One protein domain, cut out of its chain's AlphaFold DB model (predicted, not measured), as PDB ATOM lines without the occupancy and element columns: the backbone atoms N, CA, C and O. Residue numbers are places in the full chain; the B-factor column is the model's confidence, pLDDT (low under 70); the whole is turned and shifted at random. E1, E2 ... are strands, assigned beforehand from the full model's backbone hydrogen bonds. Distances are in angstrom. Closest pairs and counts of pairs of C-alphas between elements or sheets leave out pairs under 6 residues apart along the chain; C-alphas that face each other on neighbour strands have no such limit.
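AT A GLANCE: This is residues 56 to 141 of the 575 residues of an uncharacterized protein of Candida albicans (strain SC5314 / ATCC MYA-2876) (UniProt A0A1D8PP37). Four separate two-stranded hairpins are strung along a loose, long body, with no larger sheet joining them. Hairpin E1-E2 lies toward one end, the small hairpins E3-E4 and E7-E8 lie toward the other, and hairpin E5-E6 lies lengthwise between them, while residues 71 to 93, with no named element, make a long winding link from the first hairpin to the second. The printed part has 86 residues with no named helix and eight named strands, E1 to E8 in chain order, in four antiparallel sheets of two strands each: E1-E2, E3-E4, E5-E6 and E7-E8. The class is all strand, though under half of the residues, 41 of 86, are in named elements. The whole is loose, with a radius of gyration of the C-alphas of 16.2 A, and only just elongated, with spans of 49 by 24 by 17 A.

HOW THE PARTS SIT: E1, residues 56 to 61, and E2, residues 64 to 70, form an antiparallel hairpin at 162 degrees between their directions, with N 57 and O 68 2.8 A apart, within hydrogen-bond range. E3, residues 94 to 96, and E4, residues 99 to 101, form a hairpin at 141 degrees, with N 94 and O 101 within hydrogen-bond range at 2.8 A. E5, residues 107 to 113, and E6, residues 116 to 122, form a hairpin at 148 degrees, with N 109 and O 120 within hydrogen-bond range at 2.8 A. E2 and E6 are apart, but only just, with the closest C-alphas 8.5 A apart. E7, residues 128 to 131, and E8, residues 138 to 141, form a hairpin at 158 degrees, with N 131 and O 138 within hydrogen-bond range at 2.8 A. E3 and E7 have 1 pair of C-alphas within 8 A, those of Thr 94 and Phe 130, 7.2 A apart. Among the pairs that are apart are E2 and E3, E4 and E5, and E6 and E7.

IN THESE COORDINATES: E1 begins at C-alpha 56, (4.302, 17.392, -13.471), and measures 16.7 A from first to last C-alpha; E2 measures 20.0 A. E3 and E4 are three residues each. E5 begins at C-alpha 107, (32.475, 13.370, -5.698), and measures 18.3 A; E6 measures 18.6 A. E7 and E8 are four residues each, and E8 ends at C-alpha 141, (38.570, 13.453, 11.699).

THE WHOLE: The two C-alphas farthest apart are those of Thr 76 and Gly 134, at 49.9 A. The printed part has no cut. The link E2 to E3, 23 residues, is long; E7 to E8 is short but not tight, and the other links are tight. The mean pLDDT of the printed part is 77.2, and residues 87 to 88, 91 and 125 to 127 are under 70.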
ATOM      1  N   GLU A  56       3.498  16.845 -14.563       82.34
ATOM      2  CA  GLU A  56       4.302  17.392 -13.471       82.34
ATOM      3  C   GLU A  56       3.944  16.682 -12.170       82.34
ATOM      4  O   GLU A  56       2.780  16.650 -11.762       82.34
ATOM      5  N   LEU A  57       4.948  16.094 -11.520       84.92
ATOM      6  CA  LEU A  57       4.826  15.508 -10.192       84.92
ATOM      7  C   LEU A  57       5.585  16.366  -9.189       84.92
ATOM      8  O   LEU A  57       6.798  16.541  -9.295       84.92
ATOM      9  N   THR A  58       4.867  16.869  -8.191       85.61
ATOM     10  CA  THR A  58       5.449  17.636  -7.091       85.61
ATOM     11  C   THR A  58       5.594  16.756  -5.856       85.61
ATOM     12  O   THR A  58       4.618  16.199  -5.350       85.61
ATOM     13  N   PHE A  59       6.818  16.663  -5.349       86.08
ATOM     14  CA  PHE A  59       7.160  16.022  -4.086       86.08
ATOM     15  C   PHE A  59       7.387  17.107  -3.037       86.08
ATOM     16  O   PHE A  59       8.099  18.076  -3.291       86.08
ATOM     17  N   SER A  60       6.786  16.951  -1.859       85.58
ATOM     18  CA  SER A  60       6.932  17.888  -0.741       85.58
ATOM     19  C   SER A  60       7.176  17.135   0.566       85.58
ATOM     20  O   SER A  60       6.592  16.075   0.799       85.58
ATOM     21  N   THR A  61       8.070  17.660   1.401       82.13
ATOM     22  CA  THR A  61       8.392  17.134   2.735       82.13
ATOM     23  C   THR A  61       8.833  18.283   3.633       82.13
ATOM     24  O   THR A  61       9.724  19.020   3.235       82.13
ATOM     25  N   ASP A  62       8.229  18.428   4.817       74.47
ATOM     26  CA  ASP A  62       8.428  19.490   5.825       74.47
ATOM     27  C   ASP A  62       8.640  20.916   5.264       74.47
ATOM     28  O   ASP A  62       7.697  21.705   5.239       74.47
ATOM     29  N   GLU A  63       9.849  21.241   4.790       72.81
ATOM     30  CA  GLU A  63      10.238  22.543   4.216       72.81
ATOM     31  C   GLU A  63      10.703  22.482   2.745       72.81
ATOM     32  O   GLU A  63      10.887  23.515   2.100       72.81
ATOM     33  N   TYR A  64      10.885  21.287   2.182       74.45
ATOM     34  CA  TYR A  64      11.401  21.075   0.832       74.45
ATOM     35  C   TYR A  64      10.285  20.708  -0.136       74.45
ATOM     36  O   TYR A  64       9.432  19.870   0.151       74.45
ATOM     37  N   THR A  65      10.317  21.311  -1.321       80.09
ATOM     38  CA  THR A  65       9.424  20.976  -2.433       80.09
ATOM     39  C   THR A  65      10.244  20.870  -3.711       80.09
ATOM     40  O   THR A  65      11.072  21.737  -3.982       80.09
ATOM     41  N   THR A  66      10.025  19.816  -4.493       81.64
ATOM     42  CA  THR A  66      10.618  19.649  -5.825       81.64
ATOM     43  C   THR A  66       9.547  19.224  -6.817       81.64
ATOM     44  O   THR A  66       8.684  18.411  -6.488       81.64
ATOM     45  N   THR A  67       9.612  19.742  -8.040       82.52
ATOM     46  CA  THR A  67       8.715  19.355  -9.134       82.52
ATOM     47  C   THR A  67       9.524  18.682 -10.227       82.52
ATOM     48  O   THR A  67      10.556  19.202 -10.643       82.52
ATOM     49  N   VAL A  68       9.057  17.519 -10.671       82.28
ATOM     50  CA  VAL A  68       9.622  16.771 -11.792       82.28
ATOM     51  C   VAL A  68       8.600  16.768 -12.912       82.28
ATOM     52  O   VAL A  68       7.492  16.258 -12.742       82.28
ATOM     53  N   THR A  69       8.968  17.340 -14.049       82.28
ATOM     54  CA  THR A  69       8.176  17.263 -15.276       82.28
ATOM     55  C   THR A  69       8.541  15.974 -16.012       82.28
ATOM     56  O   THR A  69       9.677  15.555 -15.942       82.28
ATOM     57  N   PHE A  70       7.617  15.318 -16.700       80.14
ATOM     58  CA  PHE A  70       7.858  14.146 -17.541       80.14
ATOM     59  C   PHE A  70       7.317  14.451 -18.935       80.14
ATOM     60  O   PHE A  70       6.142  14.809 -19.083       80.14
ATOM     61  N   SER A  71       8.177  14.328 -19.948       74.00
ATOM     62  CA  SER A  71       7.858  14.672 -21.340       74.00
ATOM     63  C   SER A  71       6.922  13.656 -21.999       74.00
ATOM     64  O   SER A  71       6.042  14.046 -22.762       74.00
ATOM     65  N   ASP A  72       7.048  12.375 -21.637       75.07
ATOM     66  CA  ASP A  72       6.309  11.260 -22.249       75.07
ATOM     67  C   ASP A  72       5.058  10.840 -21.446       75.07
ATOM     68  O   ASP A  72       4.526   9.737 -21.599       75.07
ATOM     69  N   GLY A  73       4.539  11.746 -20.610       76.53
ATOM     70  CA  GLY A  73       3.392  11.508 -19.732       76.53
ATOM     71  C   GLY A  73       3.780  10.950 -18.358       76.53
ATOM     72  O   GLY A  73       4.949  10.714 -18.064       76.53
ATOM     73  N   CYS A  74       2.797  10.787 -17.466       77.13
ATOM     74  CA  CYS A  74       3.077  10.329 -16.102       77.13
ATOM     75  C   CYS A  74       3.481   8.845 -16.096       77.13
ATOM     76  O   CYS A  74       2.760   8.030 -16.687       77.13
ATOM     77  N   PRO A  75       4.538   8.456 -15.357       78.51
ATOM     78  CA  PRO A  75       4.819   7.050 -15.113       78.51
ATOM     79  C   PRO A  75       3.589   6.372 -14.497       78.51
ATOM     80  O   PRO A  75       2.920   6.937 -13.629       78.51
ATOM     81  N   THR A  76       3.278   5.148 -14.928       76.57
ATOM     82  CA  THR A  76       2.197   4.376 -14.299       76.57
ATOM     83  C   THR A  76       2.685   3.780 -12.977       76.57
ATOM     84  O   THR A  76       3.733   3.144 -12.920       76.57
ATOM     85  N   GLY A  77       1.917   3.979 -11.903       78.35
ATOM     86  CA  GLY A  77       2.234   3.464 -10.567       78.35
ATOM     87  C   GLY A  77       2.749   4.526  -9.591       78.35
ATOM     88  O   GLY A  77       2.556   5.723  -9.786       78.35
ATOM     89  N   SER A  78       3.351   4.067  -8.489       76.83
ATOM     90  CA  SER A  78       3.940   4.943  -7.470       76.83
ATOM     91  C   SER A  78       5.310   5.421  -7.934       76.83
ATOM     92  O   SER A  78       6.222   4.611  -8.087       76.83
ATOM     93  N   VAL A  79       5.463   6.729  -8.112       79.57
ATOM     94  CA  VAL A  79       6.750   7.358  -8.423       79.57
ATOM     95  C   VAL A  79       7.449   7.700  -7.109       79.57
ATOM     96  O   VAL A  79       6.860   8.353  -6.246       79.57
ATOM     97  N   ALA A  80       8.673   7.210  -6.920       83.34
ATOM     98  CA  ALA A  80       9.493   7.566  -5.761       83.34
ATOM     99  C   ALA A  80      10.042   8.992  -5.929       83.34
ATOM    100  O   ALA A  80      10.272   9.376  -7.063       83.34
ATOM    101  N   PRO A  81      10.281   9.772  -4.862       82.11
ATOM    102  CA  PRO A  81      10.932  11.073  -4.992       82.11
ATOM    103  C   PRO A  81      12.315  10.971  -5.658       82.11
ATOM    104  O   PRO A  81      12.943   9.908  -5.587       82.11
ATOM    105  N   PRO A  82      12.822  12.063  -6.255       80.48
ATOM    106  CA  PRO A  82      14.165  12.083  -6.816       80.48
ATOM    107  C   PRO A  82      15.244  11.689  -5.797       80.48
ATOM    108  O   PRO A  82      15.068  11.924  -4.595       80.48
ATOM    109  N   PRO A  83      16.385  11.138  -6.251       77.67
ATOM    110  CA  PRO A  83      17.534  10.895  -5.388       77.67
ATOM    111  C   PRO A  83      17.928  12.166  -4.623       77.67
ATOM    112  O   PRO A  83      17.903  13.261  -5.182       77.67
ATOM    113  N   ASN A  84      18.301  12.010  -3.349       72.62
ATOM    114  CA  ASN A  84      18.648  13.116  -2.448       72.62
ATOM    115  C   ASN A  84      17.488  14.106  -2.171       72.62
ATOM    116  O   ASN A  84      17.737  15.285  -1.926       72.62
ATOM    117  N   PHE A  85      16.225  13.646  -2.212       72.86
ATOM    118  CA  PHE A  85      15.060  14.402  -1.737       72.86
ATOM    119  C   PHE A  85      14.454  13.788  -0.453       72.86
ATOM    120  O   PHE A  85      14.080  12.611  -0.470       72.86
ATOM    121  N   PRO A  86      14.279  14.565   0.639       72.18
ATOM    122  CA  PRO A  86      14.729  15.952   0.798       72.18
ATOM    123  C   PRO A  86      16.252  16.070   0.692       72.18
ATOM    124  O   PRO A  86      16.924  15.073   0.955       72.18
ATOM    125  N   PRO A  87      16.792  17.257   0.344       69.73
ATOM    126  CA  PRO A  87      18.227  17.506   0.347       69.73
ATOM    127  C   PRO A  87      18.807  17.119   1.702       69.73
ATOM    128  O   PRO A  87      18.667  17.835   2.694       69.73
ATOM    129  N   THR A  88      19.436  15.954   1.755       69.24
ATOM    130  CA  THR A  88      20.181  15.535   2.929       69.24
ATOM    131  C   THR A  88      21.591  16.062   2.781       69.24
ATOM    132  O   THR A  88      22.203  15.961   1.717       69.24
ATOM    133  N   VAL A  89      22.108  16.662   3.853       70.51
ATOM    134  CA  VAL A  89      23.537  16.958   3.934       70.51
ATOM    135  C   VAL A  89      24.265  15.629   3.691       70.51
ATOM    136  O   VAL A  89      23.919  14.657   4.373       70.51
ATOM    137  N   PRO A  90      25.202  15.544   2.727       71.78
ATOM    138  CA  PRO A  90      25.917  14.303   2.457       71.78
ATOM    139  C   PRO A  90      26.528  13.735   3.742       71.78
ATOM    140  O   PRO A  90      26.932  14.489   4.634       71.78
ATOM    141  N   TYR A  91      26.574  12.407   3.855       69.28
ATOM    142  CA  TYR A  91      27.121  11.754   5.042       69.28
ATOM    143  C   TYR A  91      28.572  12.192   5.272       69.28
ATOM    144  O   TYR A  91      29.362  12.261   4.335       69.28
ATOM    145  N   GLY A  92      28.910  12.526   6.518       71.46
ATOM    146  CA  GLY A  92      30.225  13.067   6.868       71.46
ATOM    147  C   GLY A  92      30.387  14.571   6.628       71.46
ATOM    148  O   GLY A  92      31.442  15.092   6.961       71.46
ATOM    149  N   CYS A  93      29.373  15.285   6.126       81.14
ATOM    150  CA  CYS A  93      29.381  16.743   5.976       81.14
ATOM    151  C   CYS A  93      28.480  17.443   7.000       81.14
ATOM    152  O   CYS A  93      27.616  16.838   7.639       81.14
ATOM    153  N   THR A  94      28.639  18.760   7.128       80.95
ATOM    154  CA  THR A  94      27.774  19.604   7.950       80.95
ATOM    155  C   THR A  94      27.164  20.748   7.153       80.95
ATOM    156  O   THR A  94      27.820  21.379   6.334       80.95
ATOM    157  N   TYR A  95      25.919  21.097   7.471       80.02
ATOM    158  CA  TYR A  95      25.319  22.350   7.031       80.02
ATOM    159  C   TYR A  95      25.629  23.469   8.033       80.02
ATOM    160  O   TYR A  95      25.473  23.288   9.253       80.02
ATOM    161  N   PHE A  96      26.102  24.607   7.528       77.31
ATOM    162  CA  PHE A  96      26.382  25.818   8.299       77.31
ATOM    163  C   PHE A  96      26.171  27.053   7.413       77.31
ATOM    164  O   PHE A  96      26.627  27.074   6.276       77.31
ATOM    165  N   ALA A  97      25.478  28.080   7.916       78.59
ATOM    166  CA  ALA A  97      25.243  29.343   7.199       78.59
ATOM    167  C   ALA A  97      24.759  29.170   5.740       78.59
ATOM    168  O   ALA A  97      25.277  29.785   4.809       78.59
ATOM    169  N   SER A  98      23.780  28.288   5.541       72.39
ATOM    170  CA  SER A  98      23.202  27.948   4.235       72.39
ATOM    171  C   SER A  98      24.136  27.259   3.228       72.39
ATOM    172  O   SER A  98      23.768  27.085   2.065       72.39
ATOM    173  N   LYS A  99      25.331  26.840   3.656       75.62
ATOM    174  CA  LYS A  99      26.313  26.118   2.840       75.62
ATOM    175  C   LYS A  99      26.623  24.751   3.446       75.62
ATOM    176  O   LYS A  99      26.611  24.564   4.664       75.62
ATOM    177  N   THR A 100      26.917  23.793   2.576       79.50
ATOM    178  CA  THR A 100      27.389  22.462   2.961       79.50
ATOM    179  C   THR A 100      28.912  22.481   3.050       79.50
ATOM    180  O   THR A 100      29.578  22.896   2.107       79.50
ATOM    181  N   TYR A 101      29.454  22.042   4.181       79.40
ATOM    182  CA  TYR A 101      30.884  21.937   4.447       79.40
ATOM    183  C   TYR A 101      31.251  20.477   4.658       79.40
ATOM    184  O   TYR A 101      30.723  19.824   5.562       79.40
ATOM    185  N   CYS A 102      32.163  19.986   3.831       82.55
ATOM    186  CA  CYS A 102      32.643  18.617   3.865       82.55
ATOM    187  C   CYS A 102      34.129  18.597   4.261       82.55
ATOM    188  O   CYS A 102      34.859  19.491   3.837       82.55
ATOM    189  N   PRO A 103      34.580  17.630   5.083       75.98
ATOM    190  CA  PRO A 103      35.978  17.515   5.501       75.98
ATOM    191  C   PRO A 103      36.913  17.156   4.350       75.98
ATOM    192  O   PRO A 103      38.074  17.544   4.344       75.98
ATOM    193  N   TYR A 104      36.378  16.407   3.389       75.09
ATOM    194  CA  TYR A 104      37.076  15.909   2.217       75.09
ATOM    195  C   TYR A 104      36.356  16.361   0.955       75.09
ATOM    196  O   TYR A 104      35.166  16.697   0.990       75.09
ATOM    197  N   ASN A 105      37.079  16.312  -0.162       77.71
ATOM    198  CA  ASN A 105      36.485  16.476  -1.478       77.71
ATOM    199  C   ASN A 105      35.428  15.389  -1.678       77.71
ATOM    200  O   ASN A 105      35.688  14.201  -1.488       77.71
ATOM    201  N   CYS A 106      34.217  15.821  -2.007       79.47
ATOM    202  CA  CYS A 106      33.126  14.922  -2.326       79.47
ATOM    203  C   CYS A 106      32.981  14.820  -3.830       79.47
ATOM    204  O   CYS A 106      33.009  15.831  -4.534       79.47
ATOM    205  N   ASP A 107      32.725  13.610  -4.295       80.55
ATOM    206  CA  ASP A 107      32.475  13.370  -5.698       80.55
ATOM    207  C   ASP A 107      31.010  13.645  -6.006       80.55
ATOM    208  O   ASP A 107      30.094  13.180  -5.318       80.55
ATOM    209  N   THR A 108      30.781  14.417  -7.061       77.38
ATOM    210  CA  THR A 108      29.439  14.617  -7.599       77.38
ATOM    211  C   THR A 108      29.251  13.669  -8.765       77.38
ATOM    212  O   THR A 108      29.865  13.825  -9.817       77.38
ATOM    213  N   SER A 109      28.396  12.676  -8.564       79.17
ATOM    214  CA  SER A 109      27.990  11.731  -9.595       79.17
ATOM    215  C   SER A 109      26.625  12.110 -10.147       79.17
ATOM    216  O   SER A 109      25.842  12.810  -9.505       79.17
ATOM    217  N   THR A 110      26.310  11.630 -11.340       80.43
ATOM    218  CA  THR A 110      24.987  11.779 -11.933       80.43
ATOM    219  C   THR A 110      24.246  10.448 -11.914       80.43
ATOM    220  O   THR A 110      24.793   9.400 -12.246       80.43
ATOM    221  N   VAL A 111      22.986  10.479 -11.493       80.21
ATOM    222  CA  VAL A 111      22.094   9.321 -11.435       80.21
ATOM    223  C   VAL A 111      20.921   9.576 -12.365       80.21
ATOM    224  O   VAL A 111      20.281  10.626 -12.314       80.21
ATOM    225  N   HIS A 112      20.629   8.594 -13.212       79.51
ATOM    226  CA  HIS A 112      19.437   8.615 -14.044       79.51
ATOM    227  C   HIS A 112      18.201   8.368 -13.179       79.51
ATOM    228  O   HIS A 112      18.044   7.307 -12.573       79.51
ATOM    229  N   TYR A 113      17.319   9.354 -13.135       81.44
ATOM    230  CA  TYR A 113      16.001   9.278 -12.533       81.44
ATOM    231  C   TYR A 113      14.972   9.467 -13.650       81.44
ATOM    232  O   TYR A 113      14.643  10.586 -14.042       81.44
ATOM    233  N   TYR A 114      14.502   8.341 -14.194       82.70
ATOM    234  CA  TYR A 114      13.709   8.302 -15.427       82.70
ATOM    235  C   TYR A 114      14.442   9.042 -16.564       82.70
ATOM    236  O   TYR A 114      15.604   8.733 -16.828       82.70
ATOM    237  N   ASP A 115      13.804  10.033 -17.189       71.18
ATOM    238  CA  ASP A 115      14.381  10.813 -18.293       71.18
ATOM    239  C   ASP A 115      15.245  11.991 -17.812       71.18
ATOM    240  O   ASP A 115      15.752  12.772 -18.618       71.18
ATOM    241  N   TYR A 116      15.423  12.131 -16.494       70.21
ATOM    242  CA  TYR A 116      16.163  13.225 -15.878       70.21
ATOM    243  C   TYR A 116      17.470  12.739 -15.273       70.21
ATOM    244  O   TYR A 116      17.547  11.691 -14.633       70.21
ATOM    245  N   ILE A 117      18.514  13.541 -15.443       73.82
ATOM    246  CA  ILE A 117      19.813  13.306 -14.826       73.82
ATOM    247  C   ILE A 117      19.873  14.135 -13.544       73.82
ATOM    248  O   ILE A 117      19.828  15.363 -13.596       73.82
ATOM    249  N   TYR A 118      19.964  13.465 -12.398       75.92
ATOM    250  CA  TYR A 118      20.083  14.091 -11.082       75.92
ATOM    251  C   TYR A 118      21.523  14.028 -10.589       75.92
ATOM    252  O   TYR A 118      22.136  12.964 -10.602       75.92
ATOM    253  N   SER A 119      22.063  15.152 -10.123       71.81
ATOM    254  CA  SER A 119      23.357  15.170  -9.446       71.81
ATOM    255  C   SER A 119      23.204  14.707  -7.998       71.81
ATOM    256  O   SER A 119      22.365  15.198  -7.241       71.81
ATOM    257  N   VAL A 120      24.031  13.746  -7.607       76.80
ATOM    258  CA  VAL A 120      24.147  13.254  -6.237       76.80
ATOM    259  C   VAL A 120      25.585  13.440  -5.780       76.80
ATOM    260  O   VAL A 120      26.528  13.087  -6.483       76.80
ATOM    261  N   THR A 121      25.755  14.013  -4.596       76.63
ATOM    262  CA  THR A 121      27.075  14.200  -3.995       76.63
ATOM    263  C   THR A 121      27.319  13.083  -2.993       76.63
ATOM    264  O   THR A 121      26.567  12.938  -2.027       76.63
ATOM    265  N   SER A 122      28.363  12.295  -3.228       73.52
ATOM    266  CA  SER A 122      28.833  11.233  -2.341       73.52
ATOM    267  C   SER A 122      30.172  11.627  -1.736       73.52
ATOM    268  O   SER A 122      31.085  12.037  -2.446       73.52
ATOM    269  N   CYS A 123      30.293  11.482  -0.423       77.10
ATOM    270  CA  CYS A 123      31.508  11.800   0.313       77.10
ATOM    271  C   CYS A 123      32.051  10.526   0.970       77.10
ATOM    272  O   CYS A 123      31.249   9.664   1.345       77.10
ATOM    273  N   PRO A 124      33.379  10.388   1.129       74.10
ATOM    274  CA  PRO A 124      33.956   9.260   1.850       74.10
ATOM    275  C   PRO A 124      33.411   9.202   3.282       74.10
ATOM    276  O   PRO A 124      33.359  10.213   3.986       74.10
ATOM    277  N   GLU A 125      32.990   8.012   3.713       65.85
ATOM    278  CA  GLU A 125      32.450   7.807   5.056       65.85
ATOM    279  C   GLU A 125      33.551   7.987   6.102       65.85
ATOM    280  O   GLU A 125      34.426   7.135   6.244       65.85
ATOM    281  N   GLN A 126      33.499   9.080   6.866       65.88
ATOM    282  CA  GLN A 126      34.342   9.259   8.046       65.88
ATOM    283  C   GLN A 126      33.584   9.947   9.181       65.88
ATOM    284  O   GLN A 126      32.783  10.864   8.980       65.88
ATOM    285  N   SER A 127      33.853   9.502  10.406       67.31
ATOM    286  CA  SER A 127      33.338  10.096  11.637       67.31
ATOM    287  C   SER A 127      34.158  11.327  12.017       67.31
ATOM    288  O   SER A 127      35.034  11.271  12.880       67.31
ATOM    289  N   CYS A 128      33.874  12.453  11.365       77.21
ATOM    290  CA  CYS A 128      34.461  13.742  11.715       77.21
ATOM    291  C   CYS A 128      33.585  14.489  12.728       77.21
ATOM    292  O   CYS A 128      32.355  14.514  12.629       77.21
ATOM    293  N   ILE A 129      34.223  15.131  13.704       78.87
ATOM    294  CA  ILE A 129      33.559  16.018  14.661       78.87
ATOM    295  C   ILE A 129      33.669  17.446  14.132       78.87
ATOM    296  O   ILE A 129      34.776  17.947  13.946       78.87
ATOM    297  N   PHE A 130      32.527  18.101  13.919       79.42
ATOM    298  CA  PHE A 130      32.456  19.494  13.482       79.42
ATOM    299  C   PHE A 130      32.311  20.445  14.664       79.42
ATOM    300  O   PHE A 130      31.401  20.298  15.480       79.42
ATOM    301  N   ASP A 131      33.148  21.474  14.695       83.65
ATOM    302  CA  ASP A 131      32.985  22.626  15.568       83.65
ATOM    303  C   ASP A 131      32.422  23.806  14.764       83.65
ATOM    304  O   ASP A 131      33.064  24.334  13.852       83.65
ATOM    305  N   LYS A 132      31.191  24.202  15.106       80.56
ATOM    306  CA  LYS A 132      30.446  25.317  14.493       80.56
ATOM    307  C   LYS A 132      30.530  26.612  15.310       80.56
ATOM    308  O   LYS A 132      29.793  27.548  15.015       80.56
ATOM    309  N   SER A 133      31.330  26.648  16.378       79.94
ATOM    310  CA  SER A 133      31.390  27.805  17.283       79.94
ATOM    311  C   SER A 133      32.105  29.017  16.669       79.94
ATOM    312  O   SER A 133      31.831  30.149  17.063       79.94
ATOM    313  N   GLY A 134      32.983  28.794  15.686       71.61
ATOM    314  CA  GLY A 134      33.675  29.844  14.939       71.61
ATOM    315  C   GLY A 134      32.884  30.385  13.742       71.61
ATOM    316  O   GLY A 134      31.893  29.808  13.305       71.61
ATOM    317  N   GLY A 135      33.371  31.485  13.152       76.29
ATOM    318  CA  GLY A 135      32.804  32.055  11.919       76.29
ATOM    319  C   GLY A 135      32.929  31.142  10.688       76.29
ATOM    320  O   GLY A 135      32.205  31.322   9.712       76.29
ATOM    321  N   ARG A 136      33.812  30.134  10.745       75.30
ATOM    322  CA  ARG A 136      33.950  29.064   9.751       75.30
ATOM    323  C   ARG A 136      33.944  27.715  10.482       75.30
ATOM    324  O   ARG A 136      34.657  27.596  11.481       75.30
ATOM    325  N   PRO A 137      33.171  26.713  10.025       76.19
ATOM    326  CA  PRO A 137      33.150  25.411  10.674       76.19
ATOM    327  C   PRO A 137      34.524  24.751  10.534       76.19
ATOM    328  O   PRO A 137      35.077  24.685   9.436       76.19
ATOM    329  N   SER A 138      35.070  24.280  11.652       79.72
ATOM    330  CA  SER A 138      36.287  23.464  11.671       79.72
ATOM    331  C   SER A 138      35.921  22.009  11.946       79.72
ATOM    332  O   SER A 138      34.842  21.725  12.471       79.72
ATOM    333  N   PHE A 139      36.782  21.074  11.559       80.58
ATOM    334  CA  PHE A 139      36.535  19.649  11.753       80.58
ATOM    335  C   PHE A 139      37.781  18.932  12.261       80.58
ATOM    336  O   PHE A 139      38.911  19.341  12.000       80.58
ATOM    337  N   LYS A 140      37.561  17.846  13.004       77.12
ATOM    338  CA  LYS A 140      38.595  16.877  13.376       77.12
ATOM    339  C   LYS A 140      38.109  15.488  12.996       77.12
ATOM    340  O   LYS A 140      37.073  15.053  13.496       77.12
ATOM    341  N   CYS A 141      38.846  14.822  12.120       76.04
ATOM    342  CA  CYS A 141      38.570  13.453  11.699       76.04
ATOM    343  C   CYS A 141      39.521  12.496  12.424       76.04
ATOM    344  O   CYS A 141      40.675  12.840  12.693       76.04
TER     345      CYS A 141